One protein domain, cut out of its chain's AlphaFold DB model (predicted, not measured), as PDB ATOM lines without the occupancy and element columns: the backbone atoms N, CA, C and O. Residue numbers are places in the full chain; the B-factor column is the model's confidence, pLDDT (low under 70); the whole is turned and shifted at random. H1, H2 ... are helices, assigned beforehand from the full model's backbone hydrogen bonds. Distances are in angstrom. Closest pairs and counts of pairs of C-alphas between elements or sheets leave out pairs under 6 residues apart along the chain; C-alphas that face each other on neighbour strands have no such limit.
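AT A GLANCE: This is residues 22 to 111 of the 112 residues of an uncharacterized protein of Longimonas halophila (UniProt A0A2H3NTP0). This is an open, strung-out chain of helices: short H1 and H2 lie at one far end, and at the other end short H4 and long H5 meet near their ends as a corner. Small H3 sits alone on the winding stretch between the two ends, and most of H5, residues 92 to 109, sticks out as a free arm. The printed part has 90 residues with five named helices, in the order H1 to H5, and no named strand; the class is all helix. It is extended, with a radius of gyration of the C-alphas of 21.9 A and spans of 59 by 43 by 26 A.

HOW THE PARTS SIT: H1, residues 23 to 28, and H2, residues 31 to 40, are apart, though their link is tight. H3, residues 49 to 54, is apart from both. H4, residues 73 to 80, touches H5, residues 86 to 109, with residues 86 to 90 of H5 alone; the closest C-alphas, of Phe 79 and Tyr 86, are 5.1 A apart. Their lines are about perpendicular at 73 degrees, only just past a steep tilt. In H1, H2, H3, H4 and H5 every O i to N i+4 pair is within hydrogen-bond range.

IN THESE COORDINATES: H1 begins at C-alpha 23, (-6.434, 15.945, 28.426), and is 8.6 A long. H2 is 14.2 A long, H3 9.0 A and H4 10.4 A. H5 runs 35.0 A from C-alpha 86, (-6.016, -13.964, 58.421), to C-alpha 109, (-40.504, -8.429, 60.494).

THE WHOLE: The two C-alphas farthest apart, of Ala 28 and Glu 73, are 60.4 A from each other. The printed part has no cut. The link from H3 to H4, residues 55 to 72, is long. The mean pLDDT of the printed part is 84.2, with residues 46, 56 to 62 and 110 to 111 under 70.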
ATOM      1  N   ASP A  22      -3.958  12.913  26.212       89.06
ATOM      2  CA  ASP A  22      -4.441  14.186  25.675       89.06
ATOM      3  C   ASP A  22      -5.669  14.662  26.467       89.06
ATOM      4  O   ASP A  22      -6.828  14.379  26.148       89.06
ATOM      5  N   TRP A  23      -5.402  15.397  27.546       88.06
ATOM      6  CA  TRP A  23      -6.434  15.945  28.426       88.06
ATOM      7  C   TRP A  23      -7.332  16.973  27.744       88.06
ATOM      8  O   TRP A  23      -8.489  17.128  28.137       88.06
ATOM      9  N   LYS A  24      -6.821  17.681  26.731       90.25
ATOM     10  CA  LYS A  24      -7.580  18.721  26.037       90.25
ATOM     11  C   LYS A  24      -8.633  18.094  25.130       90.25
ATOM     12  O   LYS A  24      -9.771  18.558  25.123       90.25
ATOM     13  N   ALA A  25      -8.268  17.032  24.413       87.81
ATOM     14  CA  ALA A  25      -9.217  16.245  23.634       87.81
ATOM     15  C   ALA A  25     -10.275  15.589  24.535       87.81
ATOM     16  O   ALA A  25     -11.464  15.663  24.234       87.81
ATOM     17  N   LEU A  26      -9.865  15.021  25.677       88.31
ATOM     18  CA  LEU A  26     -10.790  14.379  26.616       88.31
ATOM     19  C   LEU A  26     -11.820  15.363  27.195       88.31
ATOM     20  O   LEU A  26     -12.998  15.031  27.274       88.31
ATOM     21  N   GLN A  27     -11.398  16.574  27.570       89.94
ATOM     22  CA  GLN A  27     -12.298  17.606  28.106       89.94
ATOM     23  C   GLN A  27     -13.262  18.185  27.066       89.94
ATOM     24  O   GLN A  27     -14.322  18.684  27.436       89.94
ATOM     25  N   ALA A  28     -12.895  18.163  25.783       93.44
ATOM     26  CA  ALA A  28     -13.731  18.682  24.702       93.44
ATOM     27  C   ALA A  28     -14.777  17.670  24.205       93.44
ATOM     28  O   ALA A  28     -15.670  18.044  23.444       93.44
ATOM     29  N   LYS A  29     -14.650  16.403  24.607       92.75
ATOM     30  CA  LYS A  29     -15.493  15.305  24.148       92.75
ATOM     31  C   LYS A  29     -16.922  15.460  24.657       92.75
ATOM     32  O   LYS A  29     -17.146  15.735  25.834       92.75
ATOM     33  N   THR A  30     -17.888  15.275  23.766       94.19
ATOM     34  CA  THR A  30     -19.309  15.427  24.092       94.19
ATOM     35  C   THR A  30     -19.901  14.162  24.709       94.19
ATOM     36  O   THR A  30     -19.423  13.052  24.472       94.19
ATOM     37  N   ASP A  31     -21.007  14.308  25.442       89.75
ATOM     38  CA  ASP A  31     -21.739  13.177  26.032       89.75
ATOM     39  C   ASP A  31     -22.179  12.144  24.980       89.75
ATOM     40  O   ASP A  31     -22.164  10.944  25.243       89.75
ATOM     41  N   ALA A  32     -22.539  12.596  23.774       89.38
ATOM     42  CA  ALA A  32     -22.944  11.718  22.679       89.38
ATOM     43  C   ALA A  32     -21.773  10.868  22.160       89.38
ATOM     44  O   ALA A  32     -21.930   9.667  21.946       89.38
ATOM     45  N   GLU A  33     -20.590  11.467  22.015       89.44
ATOM     46  CA  GLU A  33     -19.370  10.745  21.634       89.44
ATOM     47  C   GLU A  33     -18.935   9.770  22.734       89.44
ATOM     48  O   GLU A  33     -18.493   8.663  22.447       89.44
ATOM     49  N   ILE A  34     -19.103  10.137  24.009       89.00
ATOM     50  CA  ILE A  34     -18.836   9.237  25.140       89.00
ATOM     51  C   ILE A  34     -19.771   8.023  25.100       89.00
ATOM     52  O   ILE A  34     -19.310   6.894  25.250       89.00
ATOM     53  N   GLN A  35     -21.071   8.228  24.871       86.06
ATOM     54  CA  GLN A  35     -22.041   7.134  24.763       86.06
ATOM     55  C   GLN A  35     -21.755   6.218  23.572       86.06
ATOM     56  O   GLN A  35     -21.868   5.000  23.700       86.06
ATOM     57  N   GLN A  36     -21.373   6.791  22.428       87.88
ATOM     58  CA  GLN A  36     -20.999   6.022  21.247       87.88
ATOM     59  C   GLN A  36     -19.778   5.140  21.519       87.88
ATOM     60  O   GLN A  36     -19.791   3.964  21.162       87.88
ATOM     61  N   ASP A  37     -18.759   5.681  22.182       87.88
ATOM     62  CA  ASP A  37     -17.544   4.932  22.492       87.88
ATOM     63  C   ASP A  37     -17.801   3.816  23.509       87.88
ATOM     64  O   ASP A  37     -17.303   2.711  23.327       87.88
ATOM     65  N   ILE A  38     -18.648   4.056  24.518       85.56
ATOM     66  CA  ILE A  38     -19.104   3.009  25.450       85.56
ATOM     67  C   ILE A  38     -19.840   1.896  24.694       85.56
ATOM     68  O   ILE A  38     -19.621   0.724  24.965       85.56
ATOM     69  N   ALA A  39     -20.719   2.242  23.750       84.81
ATOM     70  CA  ALA A  39     -21.473   1.251  22.980       84.81
ATOM     71  C   ALA A  39     -20.600   0.464  21.985       84.81
ATOM     72  O   ALA A  39     -20.948  -0.658  21.618       84.81
ATOM     73  N   ALA A  40     -19.499   1.060  21.521       88.25
ATOM     74  CA  ALA A  40     -18.550   0.434  20.607       88.25
ATOM     75  C   ALA A  40     -17.513  -0.449  21.324       88.25
ATOM     76  O   ALA A  40     -16.896  -1.293  20.672       88.25
ATOM     77  N   ASP A  41     -17.317  -0.259  22.630       85.75
ATOM     78  CA  ASP A  41     -16.361  -1.011  23.438       85.75
ATOM     79  C   ASP A  41     -16.973  -2.340  23.940       85.75
ATOM     80  O   ASP A  41     -17.902  -2.328  24.750       85.75
ATOM     81  N   PRO A  42     -16.477  -3.508  23.487       82.88
ATOM     82  CA  PRO A  42     -16.975  -4.808  23.935       82.88
ATOM     83  C   PRO A  42     -16.657  -5.127  25.407       82.88
ATOM     84  O   PRO A  42     -17.328  -5.987  25.981       82.88
ATOM     85  N   ASP A  43     -15.672  -4.456  26.014       86.62
ATOM     86  CA  ASP A  43     -15.319  -4.611  27.432       86.62
ATOM     87  C   ASP A  43     -16.134  -3.662  28.333       86.62
ATOM     88  O   ASP A  43     -16.141  -3.795  29.563       86.62
ATOM     89  N   ALA A  44     -16.862  -2.710  27.739       80.50
ATOM     90  CA  ALA A  44     -17.720  -1.807  28.481       80.50
ATOM     91  C   ALA A  44     -19.008  -2.518  28.923       80.50
ATOM     92  O   ALA A  44     -19.946  -2.751  28.160       80.50
ATOM     93  N   HIS A  45     -19.091  -2.814  30.217       76.38
ATOM     94  CA  HIS A  45     -20.330  -3.252  30.851       76.38
ATOM     95  C   HIS A  45     -21.085  -2.044  31.407       76.38
ATOM     96  O   HIS A  45     -20.690  -1.457  32.416       76.38
ATOM     97  N   ALA A  46     -22.184  -1.668  30.750       66.62
ATOM     98  CA  ALA A  46     -23.064  -0.620  31.251       66.62
ATOM     99  C   ALA A  46     -23.671  -1.043  32.600       66.62
ATOM    100  O   ALA A  46     -24.333  -2.075  32.700       66.62
ATOM    101  N   LEU A  47     -23.443  -0.239  33.641       75.75
ATOM    102  CA  LEU A  47     -24.124  -0.386  34.926       75.75
ATOM    103  C   LEU A  47     -25.532   0.195  34.764       75.75
ATOM    104  O   LEU A  47     -25.711   1.413  34.751       75.75
ATOM    105  N   ASP A  48     -26.519  -0.670  34.560       75.12
ATOM    106  CA  ASP A  48     -27.907  -0.270  34.357       75.12
ATOM    107  C   ASP A  48     -28.639   0.010  35.681       75.12
ATOM    108  O   ASP A  48     -28.129  -0.194  36.786       75.12
ATOM    109  N   ALA A  49     -29.862   0.533  35.577       75.62
ATOM    110  CA  ALA A  49     -30.672   0.852  36.750       75.62
ATOM    111  C   ALA A  49     -30.956  -0.390  37.615       75.62
ATOM    112  O   ALA A  49     -31.032  -0.272  38.839       75.62
ATOM    113  N   ASP A  50     -31.074  -1.566  36.998       78.31
ATOM    114  CA  ASP A  50     -31.315  -2.829  37.694       78.31
ATOM    115  C   ASP A  50     -30.095  -3.247  38.524       78.31
ATOM    116  O   ASP A  50     -30.245  -3.656  39.681       78.31
ATOM    117  N   TRP A  51     -28.884  -3.033  38.003       77.88
ATOM    118  CA  TRP A  51     -27.638  -3.197  38.747       77.88
ATOM    119  C   TRP A  51     -27.609  -2.308  39.994       77.88
ATOM    120  O   TRP A  51     -27.315  -2.787  41.091       77.88
ATOM    121  N   PHE A  52     -27.986  -1.030  39.870       75.94
ATOM    122  CA  PHE A  52     -28.021  -0.109  41.013       75.94
ATOM    123  C   PHE A  52     -29.113  -0.441  42.039       75.94
ATOM    124  O   PHE A  52     -28.934  -0.144  43.220       75.94
ATOM    125  N   GLN A  53     -30.219  -1.077  41.635       75.12
ATOM    126  CA  GLN A  53     -31.265  -1.511  42.571       75.12
ATOM    127  C   GLN A  53     -30.799  -2.638  43.502       75.12
ATOM    128  O   GLN A  53     -31.242  -2.708  44.650       75.12
ATOM    129  N   VAL A  54     -29.909  -3.513  43.028       73.44
ATOM    130  CA  VAL A  54     -29.353  -4.616  43.830       73.44
ATOM    131  C   VAL A  54     -28.006  -4.278  44.467       73.44
ATOM    132  O   VAL A  54     -27.572  -4.968  45.395       73.44
ATOM    133  N   ALA A  55     -27.343  -3.218  44.000       73.19
ATOM    134  CA  ALA A  55     -26.062  -2.778  44.523       73.19
ATOM    135  C   ALA A  55     -26.180  -2.371  46.000       73.19
ATOM    136  O   ALA A  55     -26.882  -1.432  46.376       73.19
ATOM    137  N   GLN A  56     -25.440  -3.063  46.867       66.56
ATOM    138  CA  GLN A  56     -25.298  -2.645  48.256       66.56
ATOM    139  C   GLN A  56     -24.212  -1.576  48.359       66.56
ATOM    140  O   GLN A  56     -23.042  -1.840  48.090       66.56
ATOM    141  N   SER A  57     -24.592  -0.376  48.801       59.00
ATOM    142  CA  SER A  57     -23.628   0.668  49.147       59.00
ATOM    143  C   SER A  57     -22.771   0.204  50.326       59.00
ATOM    144  O   SER A  57     -23.224   0.129  51.471       59.00
ATOM    145  N   VAL A  58     -21.515  -0.137  50.041       65.94
ATOM    146  CA  VAL A  58     -20.533  -0.472  51.066       65.94
ATOM    147  C   VAL A  58     -19.839   0.818  51.470       65.94
ATOM    148  O   VAL A  58     -18.813   1.187  50.909       65.94
ATOM    149  N   VAL A  59     -20.378   1.509  52.473       59.31
ATOM    150  CA  VAL A  59     -19.608   2.561  53.143       59.31
ATOM    151  C   VAL A  59     -18.404   1.871  53.796       59.31
ATOM    152  O   VAL A  59     -18.613   0.965  54.617       59.31
ATOM    153  N   PRO A  60     -17.150   2.222  53.445       57.75
ATOM    154  CA  PRO A  60     -15.994   1.702  54.155       57.75
ATOM    155  C   PRO A  60     -16.134   2.134  55.614       57.75
ATOM    156  O   PRO A  60     -16.040   3.312  55.948       57.75
ATOM    157  N   SER A  61     -16.478   1.168  56.468       59.94
ATOM    158  CA  SER A  61     -16.750   1.407  57.881       59.94
ATOM    159  C   SER A  61     -15.590   2.175  58.496       59.94
ATOM    160  O   SER A  61     -14.434   1.760  58.384       59.94
ATOM    161  N   SER A  62     -15.951   3.245  59.202       58.34
ATOM    162  CA  SER A  62     -15.142   3.944  60.194       58.34
ATOM    163  C   SER A  62     -14.196   2.997  60.935       58.34
ATOM    164  O   SER A  62     -14.608   1.893  61.303       58.34
ATOM    165  N   THR A  63     -12.965   3.459  61.157       70.94
ATOM    166  CA  THR A  63     -11.881   2.890  61.974       70.94
ATOM    167  C   THR A  63     -12.226   1.582  62.695       70.94
ATOM    168  O   THR A  63     -12.989   1.571  63.665       70.94
ATOM    169  N   LYS A  64     -11.616   0.475  62.251       79.31
ATOM    170  CA  LYS A  64     -11.727  -0.839  62.906       79.31
ATOM    171  C   LYS A  64     -11.381  -0.703  64.394       79.31
ATOM    172  O   LYS A  64     -10.308  -0.212  64.743       79.31
ATOM    173  N   LYS A  65     -12.272  -1.154  65.279       85.06
ATOM    174  CA  LYS A  65     -12.006  -1.181  66.723       85.06
ATOM    175  C   LYS A  65     -11.148  -2.396  67.057       85.06
ATOM    176  O   LYS A  65     -11.527  -3.524  66.750       85.06
ATOM    177  N   ARG A  66     -10.004  -2.178  67.709       88.06
ATOM    178  CA  ARG A  66      -9.165  -3.268  68.218       88.06
ATOM    179  C   ARG A  66      -9.784  -3.815  69.501       88.06
ATOM    180  O   ARG A  66      -9.843  -3.110  70.503       88.06
ATOM    181  N   ILE A  67     -10.213  -5.070  69.462       89.62
ATOM    182  CA  ILE A  67     -10.710  -5.809  70.625       89.62
ATOM    183  C   ILE A  67      -9.926  -7.112  70.791       89.62
ATOM    184  O   ILE A  67      -9.403  -7.654  69.817       89.62
ATOM    185  N   THR A  68      -9.854  -7.615  72.023       92.25
ATOM    186  CA  THR A  68      -9.275  -8.928  72.328       92.25
ATOM    187  C   THR A  68     -10.409  -9.930  72.494       92.25
ATOM    188  O   THR A  68     -11.221  -9.792  73.405       92.25
ATOM    189  N   ILE A  69     -10.461 -10.938  71.624       91.50
ATOM    190  CA  ILE A  69     -11.431 -12.038  71.678       91.50
ATOM    191  C   ILE A  69     -10.693 -13.376  71.727       91.50
ATOM    192  O   ILE A  69      -9.558 -13.478  71.262       91.50
ATOM    193  N   ARG A  70     -11.338 -14.394  72.297       94.00
ATOM    194  CA  ARG A  70     -10.871 -15.783  72.231       94.00
ATOM    195  C   ARG A  70     -11.573 -16.474  71.066       94.00
ATOM    196  O   ARG A  70     -12.774 -16.295  70.902       94.00
ATOM    197  N   LEU A  71     -10.810 -17.212  70.270       93.75
ATOM    198  CA  LEU A  71     -11.291 -18.036  69.166       93.75
ATOM    199  C   LEU A  71     -10.714 -19.437  69.341       93.75
ATOM    200  O   LEU A  71      -9.624 -19.574  69.905       93.75
ATOM    201  N   ASP A  72     -11.433 -20.432  68.840       96.69
ATOM    202  CA  ASP A  72     -10.978 -21.816  68.865       96.69
ATOM    203  C   ASP A  72      -9.736 -22.008  67.982       96.69
ATOM    204  O   ASP A  72      -9.489 -21.274  67.015       96.69
ATOM    205  N   GLU A  73      -8.906 -22.979  68.360       95.94
ATOM    206  CA  GLU A  73      -7.617 -23.225  67.715       95.94
ATOM    207  C   GLU A  73      -7.772 -23.657  66.251       95.94
ATOM    208  O   GLU A  73      -7.016 -23.205  65.390       95.94
ATOM    209  N   ASP A  74      -8.782 -24.472  65.955       96.56
ATOM    210  CA  ASP A  74      -9.110 -24.955  64.614       96.56
ATOM    211  C   ASP A  74      -9.520 -23.816  63.669       96.56
ATOM    212  O   ASP A  74      -9.062 -23.762  62.525       96.56
ATOM    213  N   ILE A  75     -10.294 -22.847  64.164       94.50
ATOM    214  CA  ILE A  75     -10.665 -21.631  63.433       94.50
ATOM    215  C   ILE A  75      -9.405 -20.827  63.106       94.50
ATOM    216  O   ILE A  75      -9.188 -20.428  61.959       94.50
ATOM    217  N   ILE A  76      -8.536 -20.601  64.097       94.06
ATOM    218  CA  ILE A  76      -7.291 -19.852  63.885       94.06
ATOM    219  C   ILE A  76      -6.398 -20.573  62.868       94.06
ATOM    220  O   ILE A  76      -5.876 -19.931  61.953       94.06
ATOM    221  N   ALA A  77      -6.235 -21.891  63.001       95.69
ATOM    222  CA  ALA A  77      -5.443 -22.709  62.090       95.69
ATOM    223  C   ALA A  77      -5.995 -22.653  60.657       95.69
ATOM    224  O   ALA A  77      -5.228 -22.472  59.707       95.69
ATOM    225  N   TYR A  78      -7.320 -22.721  60.497       95.88
ATOM    226  CA  TYR A  78      -7.982 -22.627  59.201       95.88
ATOM    227  C   TYR A  78      -7.648 -21.315  58.482       95.88
ATOM    228  O   TYR A  78      -7.204 -21.345  57.334       95.88
ATOM    229  N   PHE A  79      -7.812 -20.169  59.152       94.44
ATOM    230  CA  PHE A  79      -7.565 -18.868  58.522       94.44
ATOM    231  C   PHE A  79      -6.070 -18.588  58.311       94.44
ATOM    232  O   PHE A  79      -5.700 -17.939  57.331       94.44
ATOM    233  N   LYS A  80      -5.189 -19.099  59.179       94.94
ATOM    234  CA  LYS A  80      -3.734 -18.946  59.016       94.94
ATOM    235  C   LYS A  80      -3.148 -19.748  57.851       94.94
ATOM    236  O   LYS A  80      -2.104 -19.353  57.344       94.94
ATOM    237  N   ARG A  81      -3.799 -20.828  57.400       93.88
ATOM    238  CA  ARG A  81      -3.313 -21.691  56.301       93.88
ATOM    239  C   ARG A  81      -2.979 -20.922  55.016       93.88
ATOM    240  O   ARG A  81      -2.043 -21.270  54.312       93.88
ATOM    241  N   GLU A  82      -3.749 -19.886  54.722       84.38
ATOM    242  CA  GLU A  82      -3.640 -19.044  53.519       84.38
ATOM    243  C   GLU A  82      -2.659 -17.864  53.686       84.38
ATOM    244  O   GLU A  82      -2.560 -17.014  52.807       84.38
ATOM    245  N   GLY A  83      -1.934 -17.795  54.808       88.56
ATOM    246  CA  GLY A  83      -0.892 -16.799  55.049       88.56
ATOM    247  C   GLY A  83      -1.387 -15.529  55.738       88.56
ATOM    248  O   GLY A  83      -2.320 -15.553  56.552       88.56
ATOM    249  N   ASP A  84      -0.723 -14.415  55.432       86.56
ATOM    250  CA  ASP A  84      -0.968 -13.123  56.066       86.56
ATOM    251  C   ASP A  84      -2.404 -12.612  55.839       86.56
ATOM    252  O   ASP A  84      -3.167 -13.085  54.991       86.56
ATOM    253  N   GLY A  85      -2.837 -11.672  56.682       87.38
ATOM    254  CA  GLY A  85      -4.181 -11.091  56.592       87.38
ATOM    255  C   GLY A  85      -5.316 -11.978  57.118       87.38
ATOM    256  O   GLY A  85      -6.486 -11.643  56.926       87.38
ATOM    257  N   TYR A  86      -5.011 -13.070  57.828       92.94
ATOM    258  CA  TYR A  86      -6.016 -13.964  58.421       92.94
ATOM    259  C   TYR A  86      -7.016 -13.222  59.333       92.94
ATOM    260  O   TYR A  86      -8.201 -13.543  59.348       92.94
ATOM    261  N   GLN A  87      -6.576 -12.175  60.044       89.50
ATOM    262  CA  GLN A  87      -7.452 -11.337  60.875       89.50
ATOM    263  C   GLN A  87      -8.477 -10.549  60.047       89.50
ATOM    264  O   GLN A  87      -9.630 -10.426  60.459       89.50
ATOM    265  N   SER A  88      -8.075 -10.027  58.882       88.19
ATOM    266  CA  SER A  88      -8.992  -9.344  57.960       88.19
ATOM    267  C   SER A  88     -10.034 -10.322  57.423       88.19
ATOM    268  O   SER A  88     -11.220 -10.018  57.465       88.19
ATOM    269  N   ARG A  89      -9.609 -11.534  57.046       89.88
ATOM    270  CA  ARG A  89     -10.515 -12.592  56.576       89.88
ATOM    271  C   ARG A  89     -11.524 -13.022  57.645       89.88
ATOM    272  O   ARG A  89     -12.709 -13.133  57.346       89.88
ATOM    273  N   ILE A  90     -11.094 -13.169  58.903       92.12
ATOM    274  CA  ILE A  90     -12.010 -13.407  60.034       92.12
ATOM    275  C   ILE A  90     -13.045 -12.280  60.136       92.12
ATOM    276  O   ILE A  90     -14.240 -12.541  60.261       92.12
ATOM    277  N   ASN A  91     -12.604 -11.022  60.056       90.81
ATOM    278  CA  ASN A  91     -13.504  -9.874  60.113       90.81
ATOM    279  C   ASN A  91     -14.533  -9.874  58.967       90.81
ATOM    280  O   ASN A  91     -15.700  -9.569  59.203       90.81
ATOM    281  N   ASP A  92     -14.129 -10.229  57.749       89.75
ATOM    282  CA  ASP A  92     -15.015 -10.237  56.579       89.75
ATOM    283  C   ASP A  92     -16.088 -11.330  56.668       89.75
ATOM    284  O   ASP A  92     -17.254 -11.094  56.329       89.75
ATOM    285  N   VAL A  93     -15.732 -12.495  57.220       91.00
ATOM    286  CA  VAL A  93     -16.694 -13.565  57.519       91.00
ATOM    287  C   VAL A  93     -17.702 -13.109  58.574       91.00
ATOM    288  O   VAL A  93     -18.910 -13.238  58.364       91.00
ATOM    289  N   LEU A  94     -17.237 -12.505  59.672       91.44
ATOM    290  CA  LEU A  94     -18.123 -11.973  60.715       91.44
ATOM    291  C   LEU A  94     -19.055 -10.886  60.168       91.44
ATOM    292  O   LEU A  94     -20.248 -10.877  60.472       91.44
ATOM    293  N   LYS A  95     -18.536  -9.993  59.319       87.94
ATOM    294  CA  LYS A  95     -19.328  -8.948  58.664       87.94
ATOM    295  C   LYS A  95     -20.429  -9.552  57.794       87.94
ATOM    296  O   LYS A  95     -21.583  -9.145  57.907       87.94
ATOM    297  N   THR A  96     -20.082 -10.535  56.967       86.94
ATOM    298  CA  THR A  96     -21.036 -11.237  56.096       86.94
ATOM    299  C   THR A  96     -22.133 -11.917  56.911       86.94
ATOM    300  O   THR A  96     -23.312 -11.772  56.591       86.94
ATOM    301  N   PHE A  97     -21.769 -12.587  58.009       91.19
ATOM    302  CA  PHE A  97     -22.733 -13.215  58.910       91.19
ATOM    303  C   PHE A  97     -23.724 -12.201  59.500       91.19
ATOM    304  O   PHE A  97     -24.934 -12.419  59.450       91.19
ATOM    305  N   VAL A  98     -23.232 -11.065  60.008       89.75
ATOM    306  CA  VAL A  98     -24.082 -10.003  60.574       89.75
ATOM    307  C   VAL A  98     -25.043  -9.435  59.526       89.75
ATOM    308  O   VAL A  98     -26.222  -9.247  59.823       89.75
ATOM    309  N   ILE A  99     -24.569  -9.191  58.300       88.06
ATOM    310  CA  ILE A  99     -25.408  -8.691  57.198       88.06
ATOM    311  C   ILE A  99     -26.499  -9.706  56.850       88.06
ATOM    312  O   ILE A  99     -27.675  -9.347  56.794       88.06
ATOM    313  N   ALA A 100     -26.131 -10.976  56.665       86.94
ATOM    314  CA  ALA A 100     -27.082 -12.038  56.344       86.94
ATOM    315  C   ALA A 100     -28.153 -12.183  57.435       86.94
ATOM    316  O   ALA A 100     -29.345 -12.273  57.131       86.94
ATOM    317  N   LYS A 101     -27.740 -12.134  58.708       90.69
ATOM    318  CA  LYS A 101     -28.657 -12.220  59.845       90.69
ATOM    319  C   LYS A 101     -29.622 -11.036  59.891       90.69
ATOM    320  O   LYS A 101     -30.825 -11.235  60.029       90.69
ATOM    321  N   ARG A 102     -29.118  -9.819  59.678       87.88
ATOM    322  CA  ARG A 102     -29.938  -8.604  59.625       87.88
ATOM    323  C   ARG A 102     -30.994  -8.665  58.519       87.88
ATOM    324  O   ARG A 102     -32.152  -8.354  58.775       87.88
ATOM    325  N   ILE A 103     -30.620  -9.116  57.322       87.38
ATOM    326  CA  ILE A 103     -31.561  -9.279  56.202       87.38
ATOM    327  C   ILE A 103     -32.664 -10.287  56.562       87.38
ATOM    328  O   ILE A 103     -33.831 -10.071  56.234       87.38
ATOM    329  N   GLN A 104     -32.325 -11.387  57.239       82.94
ATOM    330  CA  GLN A 104     -33.310 -12.378  57.684       82.94
ATOM    331  C   GLN A 104     -34.298 -11.789  58.701       82.94
ATOM    332  O   GLN A 104     -35.504 -12.024  58.595       82.94
ATOM    333  N   ASP A 105     -33.804 -11.011  59.661       85.81
ATOM    334  CA  ASP A 105     -34.631 -10.388  60.696       85.81
ATOM    335  C   ASP A 105     -35.556  -9.304  60.090       85.81
ATOM    336  O   ASP A 105     -36.742  -9.223  60.420       85.81
ATOM    337  N   GLU A 106     -35.066  -8.533  59.112       84.81
ATOM    338  CA  GLU A 106     -35.857  -7.559  58.340       84.81
ATOM    339  C   GLU A 106     -36.932  -8.230  57.462       84.81
ATOM    340  O   GLU A 106     -38.033  -7.702  57.304       84.81
ATOM    341  N   ARG A 107     -36.662  -9.422  56.915       79.25
ATOM    342  CA  ARG A 107     -37.658 -10.213  56.165       79.25
ATOM    343  C   ARG A 107     -38.726 -10.817  57.073       79.25
ATOM    344  O   ARG A 107     -39.898 -10.842  56.707       79.25
ATOM    345  N   SER A 108     -38.322 -11.268  58.259       78.25
ATOM    346  CA  SER A 108     -39.229 -11.855  59.253       78.25
ATOM    347  C   SER A 108     -40.161 -10.804  59.864       78.25
ATOM    348  O   SER A 108     -41.308 -11.104  60.152       78.25
ATOM    349  N   SER A 109     -39.695  -9.559  60.004       73.00
ATOM    350  CA  SER A 109     -40.504  -8.429  60.494       73.00
ATOM    351  C   SER A 109     -41.401  -7.780  59.433       73.00
ATOM    352  O   SER A 109     -42.317  -7.042  59.785       73.00
ATOM    353  N   ARG A 110     -41.163  -8.044  58.140       69.50
ATOM    354  CA  ARG A 110     -41.993  -7.565  57.015       69.50
ATOM    355  C   ARG A 110     -43.046  -8.572  56.538       69.50
ATOM    356  O   ARG A 110     -43.807  -8.238  55.633       69.50
ATOM    357  N   SER A 111     -43.090  -9.776  57.107       46.97
ATOM    358  CA  SER A 111     -44.155 -10.752  56.836       46.97
ATOM    359  C   SER A 111     -45.308 -10.533  57.832       46.97
ATOM    360  O   SER A 111     -45.033 -10.585  59.031       46.97
TER     361      SER A 111